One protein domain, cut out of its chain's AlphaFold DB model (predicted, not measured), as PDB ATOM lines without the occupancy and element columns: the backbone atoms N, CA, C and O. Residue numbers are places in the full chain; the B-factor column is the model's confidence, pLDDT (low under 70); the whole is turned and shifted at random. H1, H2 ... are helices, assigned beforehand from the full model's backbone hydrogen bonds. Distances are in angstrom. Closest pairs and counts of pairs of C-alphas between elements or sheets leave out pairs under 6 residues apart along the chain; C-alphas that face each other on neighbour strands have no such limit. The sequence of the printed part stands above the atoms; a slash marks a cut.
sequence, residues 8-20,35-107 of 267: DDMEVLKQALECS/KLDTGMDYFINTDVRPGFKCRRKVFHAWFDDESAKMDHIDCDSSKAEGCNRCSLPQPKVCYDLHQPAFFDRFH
ATOM      1  N   ASP A   8      44.138 -13.957  -9.568       57.94
ATOM      2  CA  ASP A   8      44.878 -14.877 -10.434       57.94
ATOM      3  C   ASP A   8      45.855 -15.798  -9.677       57.94
ATOM      4  O   ASP A   8      46.037 -16.953 -10.059       57.94
ATOM      5  N   ASP A   9      46.450 -15.354  -8.564       59.72
ATOM      6  CA  ASP A   9      47.489 -16.134  -7.867       59.72
ATOM      7  C   ASP A   9      46.925 -17.332  -7.071       59.72
ATOM      8  O   ASP A   9      47.604 -18.349  -6.895       59.72
ATOM      9  N   MET A  10      45.686 -17.229  -6.572       62.06
ATOM     10  CA  MET A  10      45.033 -18.299  -5.799       62.06
ATOM     11  C   MET A  10      44.486 -19.403  -6.707       62.06
ATOM     12  O   MET A  10      44.600 -20.581  -6.366       62.06
ATOM     13  N   GLU A  11      43.951 -19.030  -7.869       67.19
ATOM     14  CA  GLU A  11      43.423 -19.962  -8.869       67.19
ATOM     15  C   GLU A  11      44.539 -20.822  -9.480       67.19
ATOM     16  O   GLU A  11      44.411 -22.042  -9.582       67.19
ATOM     17  N   VAL A  12      45.702 -20.217  -9.760       67.69
ATOM     18  CA  VAL A  12      46.903 -20.935 -10.222       67.69
ATOM     19  C   VAL A  12      47.361 -21.989  -9.204       67.69
ATOM     20  O   VAL A  12      47.822 -23.065  -9.594       67.69
ATOM     21  N   LEU A  13      47.211 -21.729  -7.898       67.19
ATOM     22  CA  LEU A  13      47.526 -22.718  -6.866       67.19
ATOM     23  C   LEU A  13      46.472 -23.816  -6.777       67.19
ATOM     24  O   LEU A  13      46.867 -24.979  -6.735       67.19
ATOM     25  N   LYS A  14      45.173 -23.487  -6.767       67.75
ATOM     26  CA  LYS A  14      44.112 -24.510  -6.797       67.75
ATOM     27  C   LYS A  14      44.330 -25.449  -7.978       67.75
ATOM     28  O   LYS A  14      44.430 -26.654  -7.782       67.75
ATOM     29  N   GLN A  15      44.623 -24.899  -9.153       69.50
ATOM     30  CA  GLN A  15      44.934 -25.670 -10.352       69.50
ATOM     31  C   GLN A  15      46.221 -26.512 -10.219       69.50
ATOM     32  O   GLN A  15      46.252 -27.675 -10.634       69.50
ATOM     33  N   ALA A  16      47.286 -25.979  -9.607       65.50
ATOM     34  CA  ALA A  16      48.524 -26.722  -9.351       65.50
ATOM     35  C   ALA A  16      48.357 -27.845  -8.304       65.50
ATOM     36  O   ALA A  16      48.995 -28.900  -8.423       65.50
ATOM     37  N   LEU A  17      47.503 -27.635  -7.298       64.75
ATOM     38  CA  LEU A  17      47.155 -28.610  -6.265       64.75
ATOM     39  C   LEU A  17      46.204 -29.685  -6.814       64.75
ATOM     40  O   LEU A  17      46.466 -30.874  -6.631       64.75
ATOM     41  N   GLU A  18      45.193 -29.315  -7.591       66.19
ATOM     42  CA  GLU A  18      44.270 -30.233  -8.272       66.19
ATOM     43  C   GLU A  18      44.980 -31.113  -9.313       66.19
ATOM     44  O   GLU A  18      44.736 -32.318  -9.423       66.19
ATOM     45  N   CYS A  19      45.955 -30.556 -10.040       58.69
ATOM     46  CA  CYS A  19      46.818 -31.327 -10.942       58.69
ATOM     47  C   CYS A  19      47.699 -32.352 -10.200       58.69
ATOM     48  O   CYS A  19      48.215 -33.295 -10.815       58.69
ATOM     49  N   SER A  20      47.900 -32.181  -8.889       57.16
ATOM     50  CA  SER A  20      48.635 -33.130  -8.049       57.16
ATOM     51  C   SER A  20      47.737 -34.222  -7.455       57.16
ATOM     52  O   SER A  20      48.182 -35.368  -7.371       57.16
ATOM     53  N   LYS A  35      60.076 -36.559  -4.284       70.44
ATOM     54  CA  LYS A  35      59.369 -35.360  -4.690       70.44
ATOM     55  C   LYS A  35      58.497 -34.983  -3.504       70.44
ATOM     56  O   LYS A  35      57.627 -35.761  -3.120       70.44
ATOM     57  N   LEU A  36      58.807 -33.845  -2.888       71.12
ATOM     58  CA  LEU A  36      57.911 -33.229  -1.920       71.12
ATOM     59  C   LEU A  36      56.538 -33.088  -2.573       71.12
ATOM     60  O   LEU A  36      56.441 -32.726  -3.749       71.12
ATOM     61  N   ASP A  37      55.506 -33.434  -1.809       82.88
ATOM     62  CA  ASP A  37      54.137 -33.113  -2.179       82.88
ATOM     63  C   ASP A  37      54.035 -31.613  -2.496       82.88
ATOM     64  O   ASP A  37      54.699 -30.802  -1.845       82.88
ATOM     65  N   THR A  38      53.253 -31.246  -3.512       81.25
ATOM     66  CA  THR A  38      53.188 -29.861  -3.996       81.25
ATOM     67  C   THR A  38      52.755 -28.911  -2.880       81.25
ATOM     68  O   THR A  38      53.386 -27.872  -2.700       81.25
ATOM     69  N   GLY A  39      51.758 -29.278  -2.069       81.50
ATOM     70  CA  GLY A  39      51.322 -28.455  -0.939       81.50
ATOM     71  C   GLY A  39      52.430 -28.278   0.097       81.50
ATOM     72  O   GLY A  39      52.700 -27.165   0.547       81.50
ATOM     73  N   MET A  40      53.149 -29.359   0.409       84.19
ATOM     74  CA  MET A  40      54.284 -29.314   1.338       84.19
ATOM     75  C   MET A  40      55.458 -28.486   0.806       84.19
ATOM     76  O   MET A  40      56.104 -27.781   1.578       84.19
ATOM     77  N   ASP A  41      55.734 -28.536  -0.495       85.56
ATOM     78  CA  ASP A  41      56.768 -27.716  -1.127       85.56
ATOM     79  C   ASP A  41      56.421 -26.223  -1.059       85.56
ATOM     80  O   ASP A  41      57.251 -25.431  -0.612       85.56
ATOM     81  N   TYR A  42      55.185 -25.846  -1.405       85.19
ATOM     82  CA  TYR A  42      54.714 -24.465  -1.274       85.19
ATOM     83  C   TYR A  42      54.701 -23.999   0.181       85.19
ATOM     84  O   TYR A  42      55.013 -22.839   0.434       85.19
ATOM     85  N   PHE A  43      54.392 -24.879   1.139       87.06
ATOM     86  CA  PHE A  43      54.421 -24.557   2.566       87.06
ATOM     87  C   PHE A  43      55.841 -24.369   3.109       87.06
ATOM     88  O   PHE A  43      56.056 -23.473   3.920       87.06
ATOM     89  N   ILE A  44      56.811 -25.195   2.705       86.69
ATOM     90  CA  ILE A  44      58.200 -25.105   3.188       86.69
ATOM     91  C   ILE A  44      58.913 -23.917   2.541       86.69
ATOM     92  O   ILE A  44      59.509 -23.113   3.258       86.69
ATOM     93  N   ASN A  45      58.787 -23.789   1.219       85.75
ATOM     94  CA  ASN A  45      59.492 -22.825   0.374       85.75
ATOM     95  C   ASN A  45      58.643 -21.576   0.074       85.75
ATOM     96  O   ASN A  45      58.809 -20.938  -0.963       85.75
ATOM     97  N   THR A  46      57.693 -21.248   0.953       85.56
ATOM     98  CA  THR A  46      56.772 -20.109   0.798       85.56
ATOM     99  C   THR A  46      57.518 -18.788   0.565       85.56
ATOM    100  O   THR A  46      57.108 -17.967  -0.239       85.56
ATOM    101  N   ASP A  47      58.651 -18.572   1.222       82.12
ATOM    102  CA  ASP A  47      59.463 -17.359   1.085       82.12
ATOM    103  C   ASP A  47      60.064 -17.158  -0.316       82.12
ATOM    104  O   ASP A  47      60.235 -16.018  -0.751       82.12
ATOM    105  N   VAL A  48      60.356 -18.251  -1.024       81.69
ATOM    106  CA  VAL A  48      60.992 -18.234  -2.352       81.69
ATOM    107  C   VAL A  48      60.026 -18.526  -3.503       81.69
ATOM    108  O   VAL A  48      60.353 -18.264  -4.661       81.69
ATOM    109  N   ARG A  49      58.838 -19.079  -3.225       80.12
ATOM    110  CA  ARG A  49      57.825 -19.390  -4.243       80.12
ATOM    111  C   ARG A  49      57.007 -18.132  -4.599       80.12
ATOM    112  O   ARG A  49      56.540 -17.427  -3.706       80.12
ATOM    113  N   PRO A  50      56.794 -17.838  -5.897       69.00
ATOM    114  CA  PRO A  50      55.944 -16.721  -6.312       69.00
ATOM    115  C   PRO A  50      54.474 -16.952  -5.904       69.00
ATOM    116  O   PRO A  50      54.039 -18.091  -5.752       69.00
ATOM    117  N   GLY A  51      53.717 -15.869  -5.690       69.62
ATOM    118  CA  GLY A  51      52.283 -15.891  -5.336       69.62
ATOM    119  C   GLY A  51      51.965 -16.092  -3.843       69.62
ATOM    120  O   GLY A  51      50.965 -15.580  -3.334       69.62
ATOM    121  N   PHE A  52      52.849 -16.742  -3.079       67.62
ATOM    122  CA  PHE A  52      52.576 -17.111  -1.686       67.62
ATOM    123  C   PHE A  52      53.634 -16.567  -0.742       67.62
ATOM    124  O   PHE A  52      54.510 -17.292  -0.336       67.62
ATOM    125  N   LYS A  53      53.516 -15.315  -0.288       79.69
ATOM    126  CA  LYS A  53      54.374 -14.783   0.798       79.69
ATOM    127  C   LYS A  53      53.881 -15.145   2.209       79.69
ATOM    128  O   LYS A  53      54.364 -14.619   3.204       79.69
ATOM    129  N   CYS A  54      52.893 -16.041   2.299       85.00
ATOM    130  CA  CYS A  54      52.187 -16.386   3.527       85.00
ATOM    131  C   CYS A  54      51.949 -17.891   3.623       85.00
ATOM    132  O   CYS A  54      51.203 -18.440   2.812       85.00
ATOM    133  N   ARG A  55      52.481 -18.547   4.663       86.31
ATOM    134  CA  ARG A  55      52.295 -19.998   4.837       86.31
ATOM    135  C   ARG A  55      50.823 -20.375   5.074       86.31
ATOM    136  O   ARG A  55      50.404 -21.470   4.724       86.31
ATOM    137  N   ARG A  56      50.016 -19.446   5.607       84.00
ATOM    138  CA  ARG A  56      48.569 -19.618   5.848       84.00
ATOM    139  C   ARG A  56      47.775 -19.805   4.563       84.00
ATOM    140  O   ARG A  56      46.855 -20.609   4.523       84.00
ATOM    141  N   LYS A  57      48.157 -19.073   3.513       83.00
ATOM    142  CA  LYS A  57      47.491 -19.145   2.209       83.00
ATOM    143  C   LYS A  57      47.606 -20.539   1.592       83.00
ATOM    144  O   LYS A  57      46.684 -20.964   0.915       83.00
ATOM    145  N   VAL A  58      48.695 -21.260   1.878       85.06
ATOM    146  CA  VAL A  58      48.871 -22.647   1.426       85.06
ATOM    147  C   VAL A  58      47.825 -23.563   2.062       85.06
ATOM    148  O   VAL A  58      47.232 -24.370   1.360       85.06
ATOM    149  N   PHE A  59      47.540 -23.399   3.359       82.12
ATOM    150  CA  PHE A  59      46.481 -24.164   4.028       82.12
ATOM    151  C   PHE A  59      45.087 -23.781   3.533       82.12
ATOM    152  O   PHE A  59      44.323 -24.676   3.192       82.12
ATOM    153  N   HIS A  60      44.797 -22.482   3.417       81.69
ATOM    154  CA  HIS A  60      43.505 -22.016   2.908       81.69
ATOM    155  C   HIS A  60      43.216 -22.522   1.491       81.69
ATOM    156  O   HIS A  60      42.093 -22.907   1.197       81.69
ATOM    157  N   ALA A  61      44.226 -22.567   0.619       82.25
ATOM    158  CA  ALA A  61      44.077 -23.131  -0.717       82.25
ATOM    159  C   ALA A  61      43.971 -24.662  -0.709       82.25
ATOM    160  O   ALA A  61      43.206 -25.220  -1.485       82.25
ATOM    161  N   TRP A  62      44.735 -25.347   0.150       82.31
ATOM    162  CA  TRP A  62      44.753 -26.812   0.209       82.31
ATOM    163  C   TRP A  62      43.448 -27.406   0.744       82.31
ATOM    164  O   TRP A  62      42.994 -28.431   0.241       82.31
ATOM    165  N   PHE A  63      42.861 -26.786   1.767       82.06
ATOM    166  CA  PHE A  63      41.598 -27.226   2.366       82.06
ATOM    167  C   PHE A  63      40.367 -26.544   1.760       82.06
ATOM    168  O   PHE A  63      39.255 -26.832   2.186       82.06
ATOM    169  N   ASP A  64      40.571 -25.691   0.751       76.88
ATOM    170  CA  ASP A  64      39.534 -24.872   0.123       76.88
ATOM    171  C   ASP A  64      38.714 -24.056   1.139       76.88
ATOM    172  O   ASP A  64      37.509 -23.886   1.010       76.88
ATOM    173  N   ASP A  65      39.381 -23.480   2.142       76.25
ATOM    174  CA  ASP A  65      38.728 -22.705   3.209       76.25
ATOM    175  C   ASP A  65      37.953 -21.483   2.674       76.25
ATOM    176  O   ASP A  65      37.154 -20.894   3.397       76.25
ATOM    177  N   GLU A  66      38.192 -21.075   1.422       73.94
ATOM    178  CA  GLU A  66      37.428 -20.033   0.728       73.94
ATOM    179  C   GLU A  66      35.957 -20.417   0.535       73.94
ATOM    180  O   GLU A  66      35.094 -19.554   0.698       73.94
ATOM    181  N   SER A  67      35.658 -21.686   0.233       69.69
ATOM    182  CA  SER A  67      34.269 -22.147   0.112       69.69
ATOM    183  C   SER A  67      33.574 -22.192   1.474       69.69
ATOM    184  O   SER A  67      32.401 -21.844   1.564       69.69
ATOM    185  N   ALA A  68      34.330 -22.467   2.541       72.25
ATOM    186  CA  ALA A  68      33.833 -22.506   3.916       72.25
ATOM    187  C   ALA A  68      33.688 -21.123   4.589       72.25
ATOM    188  O   ALA A  68      33.209 -21.024   5.722       72.25
ATOM    189  N   LYS A  69      34.093 -20.022   3.933       74.88
ATOM    190  CA  LYS A  69      34.001 -18.665   4.516       74.88
ATOM    191  C   LYS A  69      32.570 -18.226   4.803       74.88
ATOM    192  O   LYS A  69      32.370 -17.405   5.691       74.88
ATOM    193  N   MET A  70      31.598 -18.742   4.053       80.81
ATOM    194  CA  MET A  70      30.193 -18.349   4.178       80.81
ATOM    195  C   MET A  70      29.373 -19.318   5.033       80.81
ATOM    196  O   MET A  70      28.286 -18.946   5.475       80.81
ATOM    197  N   ASP A  71      29.915 -20.493   5.372       84.88
ATOM    198  CA  ASP A  71      29.228 -21.533   6.152       84.88
ATOM    199  C   ASP A  71      28.681 -21.005   7.482       84.88
ATOM    200  O   ASP A  71      27.646 -21.452   7.980       84.88
ATOM    201  N   HIS A  72      29.362 -20.024   8.080       87.00
ATOM    202  CA  HIS A  72      28.896 -19.412   9.314       87.00
ATOM    203  C   HIS A  72      27.614 -18.584   9.120       87.00
ATOM    204  O   HIS A  72      26.782 -18.570  10.025       87.00
ATOM    205  N   ILE A  73      27.431 -17.917   7.973       87.19
ATOM    206  CA  ILE A  73      26.219 -17.149   7.641       87.19
ATOM    207  C   ILE A  73      25.081 -18.118   7.325       87.19
ATOM    208  O   ILE A  73      23.975 -17.926   7.820       87.19
ATOM    209  N   ASP A  74      25.363 -19.194   6.590       87.12
ATOM    210  CA  ASP A  74      24.361 -20.218   6.274       87.12
ATOM    211  C   ASP A  74      23.881 -20.961   7.530       87.12
ATOM    212  O   ASP A  74      22.707 -21.318   7.647       87.12
ATOM    213  N   CYS A  75      24.767 -21.153   8.511       90.31
ATOM    214  CA  CYS A  75      24.435 -21.784   9.786       90.31
ATOM    215  C   CYS A  75      23.560 -20.903  10.700       90.31
ATOM    216  O   CYS A  75      22.772 -21.443  11.479       90.31
ATOM    217  N   ASP A  76      23.709 -19.575  10.664       88.44
ATOM    218  CA  ASP A  76      22.885 -18.635  11.439       88.44
ATOM    219  C   ASP A  76      22.680 -17.326  10.667       88.44
ATOM    220  O   ASP A  76      23.342 -16.315  10.912       88.44
ATOM    221  N   SER A  77      21.714 -17.340   9.751       89.94
ATOM    222  CA  SER A  77      21.381 -16.194   8.899       89.94
ATOM    223  C   SER A  77      20.669 -15.059   9.642       89.94
ATOM    224  O   SER A  77      20.454 -13.986   9.078       89.94
ATOM    225  N   SER A  78      20.318 -15.260  10.919       91.00
ATOM    226  CA  SER A  78      19.702 -14.224  11.756       91.00
ATOM    227  C   SER A  78      20.698 -13.148  12.207       91.00
ATOM    228  O   SER A  78      20.289 -12.059  12.615       91.00
ATOM    229  N   LYS A  79      22.006 -13.432  12.118       88.12
ATOM    230  CA  LYS A  79      23.091 -12.510  12.470       88.12
ATOM    231  C   LYS A  79      23.918 -12.175  11.240       88.12
ATOM    232  O   LYS A  79      24.324 -13.060  10.500       88.12
ATOM    233  N   ALA A  80      24.270 -10.898  11.092       85.25
ATOM    234  CA  ALA A  80      25.142 -10.443  10.007       85.25
ATOM    235  C   ALA A  80      26.536 -11.105  10.031       85.25
ATOM    236  O   ALA A  80      27.150 -11.291   8.988       85.25
ATOM    237  N   GLU A  81      27.023 -11.480  11.217       84.75
ATOM    238  CA  GLU A  81      28.322 -12.142  11.415       84.75
ATOM    239  C   GLU A  81      28.229 -13.681  11.363       84.75
ATOM    240  O   GLU A  81      29.248 -14.367  11.403       84.75
ATOM    241  N   GLY A  82      27.018 -14.241  11.255       89.19
ATOM    242  CA  GLY A  82      26.782 -15.681  11.276       89.19
ATOM    243  C   GLY A  82      26.970 -16.345  12.647       89.19
ATOM    244  O   GLY A  82      26.937 -15.724  13.714       89.19
ATOM    245  N   CYS A  83      27.138 -17.664  12.627       91.12
ATOM    246  CA  CYS A  83      27.332 -18.498  13.804       91.12
ATOM    247  C   CYS A  83      28.771 -18.391  14.332       91.12
ATOM    248  O   CYS A  83      29.707 -18.897  13.714       91.12
ATOM    249  N   ASN A  84      28.939 -17.860  15.548       86.12
ATOM    250  CA  ASN A  84      30.242 -17.731  16.226       86.12
ATOM    251  C   ASN A  84      31.020 -19.050  16.400       86.12
ATOM    252  O   ASN A  84      32.223 -19.029  16.650       86.12
ATOM    253  N   ARG A  85      30.348 -20.210  16.341       86.69
ATOM    254  CA  ARG A  85      31.018 -21.523  16.396       86.69
ATOM    255  C   ARG A  85      31.605 -21.936  15.049       86.69
ATOM    256  O   ARG A  85      32.586 -22.671  15.031       86.69
ATOM    257  N   CYS A  86      30.989 -21.489  13.960       85.19
ATOM    258  CA  CYS A  86      31.375 -21.812  12.591       85.19
ATOM    259  C   CYS A  86      32.306 -20.748  11.997       85.19
ATOM    260  O   CYS A  86      33.030 -21.031  11.050       85.19
ATOM    261  N   SER A  87      32.323 -19.532  12.552       83.94
ATOM    262  CA  SER A  87      33.219 -18.469  12.104       83.94
ATOM    263  C   SER A  87      34.676 -18.794  12.434       83.94
ATOM    264  O   SER A  87      35.022 -18.975  13.604       83.94
ATOM    265  N   LEU A  88      35.548 -18.813  11.423       77.75
ATOM    266  CA  LEU A  88      36.988 -18.966  11.620       77.75
ATOM    267  C   LEU A  88      37.572 -17.673  12.219       77.75
ATOM    268  O   LEU A  88      37.571 -16.633  11.552       77.75
ATOM    269  N   PRO A  89      38.097 -17.689  13.459       76.69
ATOM    270  CA  PRO A  89      38.660 -16.492  14.060       76.69
ATOM    271  C   PRO A  89      39.941 -16.078  13.332       76.69
ATOM    272  O   PRO A  89      40.852 -16.883  13.124       76.69
ATOM    273  N   GLN A  90      40.043 -14.791  12.999       76.50
ATOM    274  CA  GLN A  90      41.261 -14.236  12.421       76.50
ATOM    275  C   GLN A  90      42.402 -14.313  13.447       76.50
ATOM    276  O   GLN A  90      42.280 -13.774  14.555       76.50
ATOM    277  N   PRO A  91      43.528 -14.974  13.133       80.12
ATOM    278  CA  PRO A  91      44.565 -15.156  14.136       80.12
ATOM    279  C   PRO A  91      45.339 -13.852  14.351       80.12
ATOM    280  O   PRO A  91      45.780 -13.224  13.391       80.12
ATOM    281  N   LYS A  92      45.578 -13.496  15.620       83.44
ATOM    282  CA  LYS A  92      46.272 -12.255  16.035       83.44
ATOM    283  C   LYS A  92      47.702 -12.121  15.496       83.44
ATOM    284  O   LYS A  92      48.212 -11.015  15.357       83.44
ATOM    285  N   VAL A  93      48.352 -13.250  15.236       82.50
ATOM    286  CA  VAL A  93      49.702 -13.342  14.672       82.50
ATOM    287  C   VAL A  93      49.606 -14.149  13.391       82.50
ATOM    288  O   VAL A  93      48.878 -15.139  13.374       82.50
ATOM    289  N   CYS A  94      50.300 -13.751  12.325       82.00
ATOM    290  CA  CYS A  94      50.242 -14.427  11.030       82.00
ATOM    291  C   CYS A  94      51.188 -15.644  10.949       82.00
ATOM    292  O   CYS A  94      50.830 -16.731  11.387       82.00
ATOM    293  N   TYR A  95      52.388 -15.486  10.402       81.56
ATOM    294  CA  TYR A  95      53.426 -16.520  10.347       81.56
ATOM    295  C   TYR A  95      54.799 -15.873  10.521       81.56
ATOM    296  O   TYR A  95      54.917 -14.647  10.464       81.56
ATOM    297  N   ASP A  96      55.817 -16.712  10.693       82.19
ATOM    298  CA  ASP A  96      57.237 -16.355  10.762       82.19
ATOM    299  C   ASP A  96      57.671 -15.406   9.635       82.19
ATOM    300  O   ASP A  96      58.401 -14.456   9.888       82.19
ATOM    301  N   LEU A  97      57.145 -15.587   8.420       84.00
ATOM    302  CA  LEU A  97      57.475 -14.733   7.269       84.00
ATOM    303  C   LEU A  97      56.926 -13.303   7.361       84.00
ATOM    304  O   LEU A  97      57.536 -12.373   6.843       84.00
ATOM    305  N   HIS A  98      55.774 -13.111   8.004       83.38
ATOM    306  CA  HIS A  98      55.132 -11.797   8.105       83.38
ATOM    307  C   HIS A  98      55.450 -11.075   9.413       83.38
ATOM    308  O   HIS A  98      55.386  -9.850   9.473       83.38
ATOM    309  N   GLN A  99      55.740 -11.820  10.480       86.50
ATOM    310  CA  GLN A  99      55.996 -11.271  11.811       86.50
ATOM    311  C   GLN A  99      57.192 -11.973  12.469       86.50
ATOM    312  O   GLN A  99      57.030 -12.554  13.543       86.50
ATOM    313  N   PRO A 100      58.395 -11.914  11.864       83.81
ATOM    314  CA  PRO A 100      59.564 -12.667  12.329       83.81
ATOM    315  C   PRO A 100      59.912 -12.370  13.793       83.81
ATOM    316  O   PRO A 100      60.139 -13.296  14.566       83.81
ATOM    317  N   ALA A 101      59.785 -11.109  14.220       85.06
ATOM    318  CA  ALA A 101      60.047 -10.684  15.597       85.06
ATOM    319  C   ALA A 101      59.207 -11.424  16.660       85.06
ATOM    320  O   ALA A 101      59.651 -11.627  17.788       85.06
ATOM    321  N   PHE A 102      57.989 -11.871  16.323       85.12
ATOM    322  CA  PHE A 102      57.169 -12.666  17.246       85.12
ATOM    323  C   PHE A 102      57.723 -14.090  17.437       85.12
ATOM    324  O   PHE A 102      57.459 -14.741  18.456       85.12
ATOM    325  N   PHE A 103      58.488 -14.580  16.458       83.38
ATOM    326  CA  PHE A 103      59.022 -15.936  16.413       83.38
ATOM    327  C   PHE A 103      60.499 -16.051  16.810       83.38
ATOM    328  O   PHE A 103      60.958 -17.171  17.023       83.38
ATOM    329  N   ASP A 104      61.205 -14.940  17.037       82.38
ATOM    330  CA  ASP A 104      62.601 -14.904  17.513       82.38
ATOM    331  C   ASP A 104      62.847 -15.789  18.740       82.38
ATOM    332  O   ASP A 104      63.810 -16.552  18.785       82.38
ATOM    333  N   ARG A 105      61.910 -15.810  19.695       79.50
ATOM    334  CA  ARG A 105      61.990 -16.686  20.881       79.50
ATOM    335  C   ARG A 105      61.946 -18.190  20.572       79.50
ATOM    336  O   ARG A 105      62.285 -19.000  21.431       79.50
ATOM    337  N   PHE A 106      61.468 -18.576  19.388       75.75
ATOM    338  CA  PHE A 106      61.351 -19.966  18.942       75.75
ATOM    339  C   PHE A 106      62.480 -20.390  18.001       75.75
ATOM    340  O   PHE A 106      62.657 -21.595  17.792       75.75
ATOM    341  N   HIS A 107      63.261 -19.445  17.467       73.94
ATOM    342  CA  HIS A 107      64.516 -19.741  16.787       73.94
ATOM    343  C   HIS A 107      65.501 -20.281  17.836       73.94
ATOM    344  O   HIS A 107      66.137 -19.549  18.589       73.94
TER     345      HIS A 107
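This is residues 8 to 20 and 35 to 107 of the 267 residues of an uncharacterized protein of Serpula lacrymans var. lacrymans (strain S7.9) (UniProt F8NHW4). Three helices cluster together, the hairpin of H2 and H3 with H1 steeply across it; from H3 the chain runs out to tiny H4, and the long unnamed residues 76 to 99 lead back to H5, apart from the others. The printed part has 86 residues with five named helices, H1 to H5 in order, and no named strand: all helix, with under half of the residues, 40, in them. It is loose, radius of gyration of the C-alphas 15.6 A, spanning 45 by 38 by 21 A.

Start at H1, residues 8 to 20, which touches H3, residues 55 to 62, at a steep tilt of 61 degrees; the closest C-alphas, Lys 14 and Ala 61, are 6.2 A apart. H2, residues 38 to 44, forms a hairpin with H3, at a shallow tilt of 14 degrees; their closest C-alphas, Phe 43 and Arg 55, are 5.5 A apart. H4, residues 71 to 75, and H5, residues 100 to 106, touch no helix. Every O i to N i+4 pair is within hydrogen-bond range in H2 and H4, but 8 of 9 in H1, 3 of 4 in H3 and 1 of 3 in H5, beside 2 of 4 O i to N i+3 pairs there.

Find C-alpha 8 at (44.878, -14.877, -10.434); H1 runs 18.8 A from there. H5 ends at C-alpha 106, (61.351, -19.966, 18.942).

Residues 21 to 34 are not printed, an 11.5 A gap between C-alphas 20 and 35. The link H4 to H5 is long. Residues 8 to 20, 50 to 52 and 67 have pLDDT under 70.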